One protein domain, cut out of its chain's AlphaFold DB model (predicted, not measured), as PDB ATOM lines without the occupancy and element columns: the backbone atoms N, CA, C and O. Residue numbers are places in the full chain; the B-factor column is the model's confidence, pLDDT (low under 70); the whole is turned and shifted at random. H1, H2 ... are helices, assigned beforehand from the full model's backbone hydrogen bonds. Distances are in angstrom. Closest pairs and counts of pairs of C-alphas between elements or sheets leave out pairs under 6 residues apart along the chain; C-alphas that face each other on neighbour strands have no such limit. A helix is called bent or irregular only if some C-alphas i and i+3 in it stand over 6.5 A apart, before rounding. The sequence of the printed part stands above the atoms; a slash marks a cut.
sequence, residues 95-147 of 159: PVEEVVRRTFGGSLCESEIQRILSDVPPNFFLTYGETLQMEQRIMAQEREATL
ATOM      1  N   PRO A  95      16.695 117.784  26.794       86.88
ATOM      2  CA  PRO A  95      16.910 118.166  28.183       86.88
ATOM      3  C   PRO A  95      17.636 119.515  28.235       86.88
ATOM      4  O   PRO A  95      18.857 119.592  28.098       86.88
ATOM      5  N   VAL A  96      16.873 120.594  28.422       87.38
ATOM      6  CA  VAL A  96      17.386 121.976  28.420       87.38
ATOM      7  C   VAL A  96      18.514 122.156  29.436       87.38
ATOM      8  O   VAL A  96      19.529 122.768  29.117       87.38
ATOM      9  N   GLU A  97      18.389 121.557  30.621       88.88
ATOM     10  CA  GLU A  97      19.439 121.592  31.642       88.88
ATOM     11  C   GLU A  97      20.760 120.994  31.157       88.88
ATOM     12  O   GLU A  97      21.810 121.611  31.328       88.88
ATOM     13  N   GLU A  98      20.724 119.837  30.498       90.25
ATOM     14  CA  GLU A  98      21.932 119.202  29.977       90.25
ATOM     15  C   GLU A  98      22.588 120.070  28.893       90.25
ATOM     16  O   GLU A  98      23.810 120.235  28.881       90.25
ATOM     17  N   VAL A  99      21.784 120.688  28.022       89.06
ATOM     18  CA  VAL A  99      22.273 121.594  26.972       89.06
ATOM     19  C   VAL A  99      22.921 122.840  27.574       89.06
ATOM     20  O   VAL A  99      24.027 123.214  27.173       89.06
ATOM     21  N   VAL A 100      22.276 123.469  28.559       90.81
ATOM     22  CA  VAL A 100      22.802 124.659  29.241       90.81
ATOM     23  C   VAL A 100      24.091 124.310  29.982       90.81
ATOM     24  O   VAL A 100      25.093 125.006  29.827       90.81
ATOM     25  N   ARG A 101      24.129 123.193  30.714       92.19
ATOM     26  CA  ARG A 101      25.332 122.755  31.437       92.19
ATOM     27  C   ARG A 101      26.476 122.382  30.499       92.19
ATOM     28  O   ARG A 101      27.613 122.756  30.766       92.19
ATOM     29  N   ARG A 102      26.205 121.706  29.379       92.44
ATOM     30  CA  ARG A 102      27.229 121.404  28.364       92.44
ATOM     31  C   ARG A 102      27.807 122.679  27.748       92.44
ATOM     32  O   ARG A 102      29.002 122.727  27.477       92.44
ATOM     33  N   THR A 103      26.971 123.689  27.527       91.06
ATOM     34  CA  THR A 103      27.375 124.936  26.859       91.06
ATOM     35  C   THR A 103      28.085 125.902  27.808       91.06
ATOM     36  O   THR A 103      29.061 126.536  27.418       91.06
ATOM     37  N   PHE A 104      27.625 126.006  29.059       90.19
ATOM     38  CA  PHE A 104      28.045 127.052  29.997       90.19
ATOM     39  C   PHE A 104      28.701 126.541  31.287       90.19
ATOM     40  O   PHE A 104      29.143 127.359  32.092       90.19
ATOM     41  N   GLY A 105      28.812 125.223  31.492       81.00
ATOM     42  CA  GLY A 105      29.241 124.578  32.746       81.00
ATOM     43  C   GLY A 105      30.678 124.840  33.219       81.00
ATOM     44  O   GLY A 105      31.116 124.232  34.188       81.00
ATOM     45  N   GLY A 106      31.413 125.738  32.564       86.88
ATOM     46  CA  GLY A 106      32.696 126.268  33.039       86.88
ATOM     47  C   GLY A 106      32.830 127.788  32.899       86.88
ATOM     48  O   GLY A 106      33.877 128.336  33.229       86.88
ATOM     49  N   SER A 107      31.801 128.470  32.393       91.00
ATOM     50  CA  SER A 107      31.808 129.918  32.126       91.00
ATOM     51  C   SER A 107      30.830 130.681  33.010       91.00
ATOM     52  O   SER A 107      31.062 131.852  33.295       91.00
ATOM     53  N   LEU A 108      29.757 130.023  33.449       92.44
ATOM     54  CA  LEU A 108      28.748 130.587  34.335       92.44
ATOM     55  C   LEU A 108      28.770 129.877  35.687       92.44
ATOM     56  O   LEU A 108      29.048 128.680  35.774       92.44
ATOM     57  N   CYS A 109      28.468 130.620  36.751       92.56
ATOM     58  CA  CYS A 109      28.270 130.036  38.071       92.56
ATOM     59  C   CYS A 109      26.916 129.309  38.146       92.56
ATOM     60  O   CYS A 109      25.992 129.595  37.381       92.56
ATOM     61  N   GLU A 110      26.782 128.384  39.099       93.06
ATOM     62  CA  GLU A 110      25.583 127.545  39.236       93.06
ATOM     63  C   GLU A 110      24.299 128.375  39.400       93.06
ATOM     64  O   GLU A 110      23.277 128.049  38.810       93.06
ATOM     65  N   SER A 111      24.345 129.495  40.125       92.81
ATOM     66  CA  SER A 111      23.184 130.379  40.289       92.81
ATOM     67  C   SER A 111      22.717 131.015  38.978       92.81
ATOM     68  O   SER A 111      21.524 131.222  38.779       92.81
ATOM     69  N   GLU A 112      23.646 131.321  38.073       92.50
ATOM     70  CA  GLU A 112      23.326 131.902  36.768       92.50
ATOM     71  C   GLU A 112      22.736 130.841  35.834       92.50
ATOM     72  O   GLU A 112      21.773 131.113  35.119       92.50
ATOM     73  N   ILE A 113      23.253 129.609  35.910       92.06
ATOM     74  CA  ILE A 113      22.685 128.441  35.227       92.06
ATOM     75  C   ILE A 113      21.250 128.195  35.708       92.06
ATOM     76  O   ILE A 113      20.351 128.073  34.883       92.06
ATOM     77  N   GLN A 114      21.004 128.195  37.020       92.19
ATOM     78  CA  GLN A 114      19.660 128.001  37.575       92.19
ATOM     79  C   GLN A 114      18.681 129.106  37.156       92.19
ATOM     80  O   GLN A 114      17.533 128.799  36.846       92.19
ATOM     81  N   ARG A 115      19.131 130.368  37.067       94.38
ATOM     82  CA  ARG A 115      18.304 131.474  36.550       94.38
ATOM     83  C   ARG A 115      17.875 131.226  35.103       94.38
ATOM     84  O   ARG A 115      16.700 131.346  34.778       94.38
ATOM     85  N   ILE A 116      18.815 130.818  34.249       90.50
ATOM     86  CA  ILE A 116      18.515 130.485  32.850       90.50
ATOM     87  C   ILE A 116      17.488 129.351  32.778       90.50
ATOM     88  O   ILE A 116      16.564 129.418  31.976       90.50
ATOM     89  N   LEU A 117      17.616 128.324  33.621       89.19
ATOM     90  CA  LEU A 117      16.674 127.203  33.631       89.19
ATOM     91  C   LEU A 117      15.285 127.599  34.134       89.19
ATOM     92  O   LEU A 117      14.300 127.100  33.598       89.19
ATOM     93  N   SER A 118      15.188 128.504  35.112       90.25
ATOM     94  CA  SER A 118      13.895 128.992  35.609       90.25
ATOM     95  C   SER A 118      13.161 129.889  34.617       90.25
ATOM     96  O   SER A 118      11.933 129.945  34.646       90.25
ATOM     97  N   ASP A 119      13.896 130.579  33.743       92.00
ATOM     98  CA  ASP A 119      13.317 131.484  32.747       92.00
ATOM     99  C   ASP A 119      12.698 130.730  31.558       92.00
ATOM    100  O   ASP A 119      11.894 131.296  30.819       92.00
ATOM    101  N   VAL A 120      13.048 129.452  31.365       86.94
ATOM    102  CA  VAL A 120      12.525 128.617  30.276       86.94
ATOM    103  C   VAL A 120      11.166 128.035  30.686       86.94
ATOM    104  O   VAL A 120      11.101 127.220  31.610       86.94
ATOM    105  N   PRO A 121      10.063 128.384  29.995       86.00
ATOM    106  CA  PRO A 121       8.749 127.837  30.306       86.00
ATOM    107  C   PRO A 121       8.697 126.309  30.177       86.00
ATOM    108  O   PRO A 121       9.359 125.723  29.307       86.00
ATOM    109  N   PRO A 122       7.847 125.632  30.968       79.12
ATOM    110  CA  PRO A 122       7.582 124.220  30.749       79.12
ATOM    111  C   PRO A 122       6.991 124.028  29.348       79.12
ATOM    112  O   PRO A 122       6.119 124.782  28.922       79.12
ATOM    113  N   ASN A 123       7.457 123.002  28.633       78.00
ATOM    114  CA  ASN A 123       7.041 122.707  27.254       78.00
ATOM    115  C   ASN A 123       7.355 123.827  26.245       78.00
ATOM    116  O   ASN A 123       6.694 123.907  25.214       78.00
ATOM    117  N   PHE A 124       8.359 124.673  26.515       81.25
ATOM    118  CA  PHE A 124       8.808 125.689  25.556       81.25
ATOM    119  C   PHE A 124       9.133 125.086  24.180       81.25
ATOM    120  O   PHE A 124       8.796 125.658  23.148       81.25
ATOM    121  N   PHE A 125       9.732 123.894  24.172       82.62
ATOM    122  CA  PHE A 125       9.881 123.080  22.972       82.62
ATOM    123  C   PHE A 125       8.757 122.046  22.921       82.62
ATOM    124  O   PHE A 125       8.718 121.130  23.748       82.62
ATOM    125  N   LEU A 126       7.853 122.202  21.954       83.69
ATOM    126  CA  LEU A 126       6.829 121.208  21.658       83.69
ATOM    127  C   LEU A 126       7.451 120.035  20.902       83.69
ATOM    128  O   LEU A 126       8.261 120.215  19.991       83.69
ATOM    129  N   THR A 127       7.033 118.828  21.256       88.88
ATOM    130  CA  THR A 127       7.262 117.643  20.427       88.88
ATOM    131  C   THR A 127       6.451 117.730  19.137       88.88
ATOM    132  O   THR A 127       5.507 118.521  19.014       88.88
ATOM    133  N   TYR A 128       6.782 116.895  18.156       86.81
ATOM    134  CA  TYR A 128       6.017 116.841  16.917       86.81
ATOM    135  C   TYR A 128       4.546 116.473  17.174       86.81
ATOM    136  O   TYR A 128       3.641 117.096  16.616       86.81
ATOM    137  N   GLY A 129       4.284 115.496  18.051       89.00
ATOM    138  CA  GLY A 129       2.925 115.124  18.443       89.00
ATOM    139  C   GLY A 129       2.157 116.275  19.096       89.00
ATOM    140  O   GLY A 129       1.010 116.534  18.734       89.00
ATOM    141  N   GLU A 130       2.793 117.006  20.010       90.25
ATOM    142  CA  GLU A 130       2.188 118.176  20.662       90.25
ATOM    143  C   GLU A 130       1.912 119.315  19.679       90.25
ATOM    144  O   GLU A 130       0.879 119.979  19.778       90.25
ATOM    145  N   THR A 131       2.796 119.499  18.698       89.88
ATOM    146  CA  THR A 131       2.641 120.498  17.635       89.88
ATOM    147  C   THR A 131       1.413 120.180  16.783       89.88
ATOM    148  O   THR A 131       0.536 121.028  16.636       89.88
ATOM    149  N   LEU A 132       1.272 118.930  16.327       92.75
ATOM    150  CA  LEU A 132       0.092 118.493  15.575       92.75
ATOM    151  C   LEU A 132      -1.206 118.639  16.375       92.75
ATOM    152  O   LEU A 132      -2.223 119.068  15.835       92.75
ATOM    153  N   GLN A 133      -1.198 118.287  17.662       92.56
ATOM    154  CA  GLN A 133      -2.385 118.447  18.506       92.56
ATOM    155  C   GLN A 133      -2.768 119.918  18.682       92.56
ATOM    156  O   GLN A 133      -3.954 120.254  18.689       92.56
ATOM    157  N   MET A 134      -1.776 120.795  18.837       91.94
ATOM    158  CA  MET A 134      -2.000 122.232  18.918       91.94
ATOM    159  C   MET A 134      -2.596 122.766  17.611       91.94
ATOM    160  O   MET A 134      -3.609 123.460  17.659       91.94
ATOM    161  N   GLU A 135      -2.043 122.392  16.459       94.19
ATOM    162  CA  GLU A 135      -2.561 122.787  15.144       94.19
ATOM    163  C   GLU A 135      -3.996 122.303  14.914       94.19
ATOM    164  O   GLU A 135      -4.856 123.083  14.510       94.19
ATOM    165  N   GLN A 136      -4.294 121.040  15.234       95.31
ATOM    166  CA  GLN A 136      -5.653 120.499  15.134       95.31
ATOM    167  C   GLN A 136      -6.641 121.281  16.002       95.31
ATOM    168  O   GLN A 136      -7.763 121.561  15.573       95.31
ATOM    169  N   ARG A 137      -6.226 121.657  17.216       95.50
ATOM    170  CA  ARG A 137      -7.043 122.464  18.125       95.50
ATOM    171  C   ARG A 137      -7.304 123.854  17.554       95.50
ATOM    172  O   ARG A 137      -8.444 124.305  17.596       95.50
ATOM    173  N   ILE A 138      -6.279 124.499  16.995       95.94
ATOM    174  CA  ILE A 138      -6.400 125.812  16.348       95.94
ATOM    175  C   ILE A 138      -7.370 125.727  15.164       95.94
ATOM    176  O   ILE A 138      -8.334 126.486  15.111       95.94
ATOM    177  N   MET A 139      -7.201 124.748  14.268       95.88
ATOM    178  CA  MET A 139      -8.099 124.570  13.121       95.88
ATOM    179  C   MET A 139      -9.550 124.305  13.543       95.88
ATOM    180  O   MET A 139     -10.487 124.801  12.913       95.88
ATOM    181  N   ALA A 140      -9.762 123.528  14.609       95.69
ATOM    182  CA  ALA A 140     -11.099 123.275  15.138       95.69
ATOM    183  C   ALA A 140     -11.761 124.568  15.644       95.69
ATOM    184  O   ALA A 140     -12.924 124.817  15.327       95.69
ATOM    185  N   GLN A 141     -11.008 125.410  16.357       96.19
ATOM    186  CA  GLN A 141     -11.482 126.704  16.853       96.19
ATOM    187  C   GLN A 141     -11.797 127.679  15.712       96.19
ATOM    188  O   GLN A 141     -12.842 128.328  15.727       96.19
ATOM    189  N   GLU A 142     -10.947 127.759  14.687       96.31
ATOM    190  CA  GLU A 142     -11.198 128.607  13.513       96.31
ATOM    191  C   GLU A 142     -12.444 128.167  12.742       96.31
ATOM    192  O   GLU A 142     -13.255 128.995  12.307       96.31
ATOM    193  N   ARG A 143     -12.627 126.850  12.595       95.88
ATOM    194  CA  ARG A 143     -13.822 126.280  11.978       95.88
ATOM    195  C   ARG A 143     -15.071 126.645  12.772       95.88
ATOM    196  O   ARG A 143     -16.065 127.050  12.171       95.88
ATOM    197  N   GLU A 144     -15.028 126.515  14.093       96.69
ATOM    198  CA  GLU A 144     -16.140 126.870  14.976       96.69
ATOM    199  C   GLU A 144     -16.481 128.362  14.875       96.69
ATOM    200  O   GLU A 144     -17.622 128.706  14.563       96.69
ATOM    201  N   ALA A 145     -15.484 129.244  14.988       95.50
ATOM    202  CA  ALA A 145     -15.665 130.688  14.845       95.50
ATOM    203  C   ALA A 145     -16.247 131.074  13.471       95.50
ATOM    204  O   ALA A 145     -17.104 131.956  13.358       95.50
ATOM    205  N   THR A 146     -15.822 130.387  12.408       94.62
ATOM    206  CA  THR A 146     -16.352 130.602  11.056       94.62
ATOM    207  C   THR A 146     -17.816 130.174  10.951       94.62
ATOM    208  O   THR A 146     -18.627 130.909  10.382       94.62
ATOM    209  N   LEU A 147     -18.178 129.019  11.518       95.19
ATOM    210  CA  LEU A 147     -19.562 128.543  11.550       95.19
ATOM    211  C   LEU A 147     -20.464 129.486  12.351       95.19
ATOM    212  O   LEU A 147     -21.578 129.775  11.917       95.19
TER     213      LEU A 147
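Overview. This is residues 95 to 147 of the 159 residues of an uncharacterized protein of Trypanosoma vivax (strain Y486) (UniProt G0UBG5). A long helix, H3, sticks out as an arm with residues 127 to 133 and 135 to 147, away from a small helical hairpin made of H1 and H2. H1 and H2 fold back on each other at one end of the model, and the stretch of residues 120 to 127 leads from the hairpin to H3, which touches no other helix. The printed part has 53 residues with three named helices, in the order H1, H2, H3 along the chain, and no named strand; the class is all helix. The whole is extended, with a radius of gyration of the C-alphas of 17.7 A, and the C-alphas span 56 by 18 by 11 A, with the arm H3 making much of the length.

Arrangement. H3, residues 128 to 147, is the longest helix. It is apart from H2, residues 110 to 119, although the two follow each other in the chain. H3 is also apart from H1, residues 96 to 104. H1 and H2 touch, with 6 pairs of C-alphas within 8 A; their closest C-alphas are those of Glu 97 and Leu 117, 6.6 A apart. Their lines stand at a steep tilt of 42 degrees and they run opposite ways, with their centres 10.4 A apart. H1 and H2 form a helical hairpin. In H1, H2 and H3 every O i to N i+4 pair is within hydrogen-bond range.

Along the chain. H3 has 20 residues, from Tyr 128 with its C-alpha at (6.017, 116.841, 16.917) to Leu 147 with its C-alpha at (-19.562, 128.543, 11.550), and measures 28.6 A from first to last C-alpha. H2 has 10 residues, from Glu 110 to Asp 119, and measures 14.4 A. H1 has 9 residues, from Val 96 to Phe 104, and measures 11.9 A; C-alpha 96 is at (17.386, 121.976, 28.420). No helix is bent or irregular.

Size, cuts and confidence. The two C-alphas farthest apart are those of Gly 106 and Leu 147, at 56.5 A, while the first and last printed C-alphas, those of Pro 95 and Leu 147, are 41.4 A apart. Without the stretches that stand free, the body of 33 residues spans 38 by 15 by 8 A, with a radius of gyration of 10.4 A. The link from H1 to H2, with 5 residues between them, is tight, and the link from H2 to H3, with 8 residues between them, is short. The printed part has no cut. The mean pLDDT of the printed part is 90.7, and no printed residue is under 70.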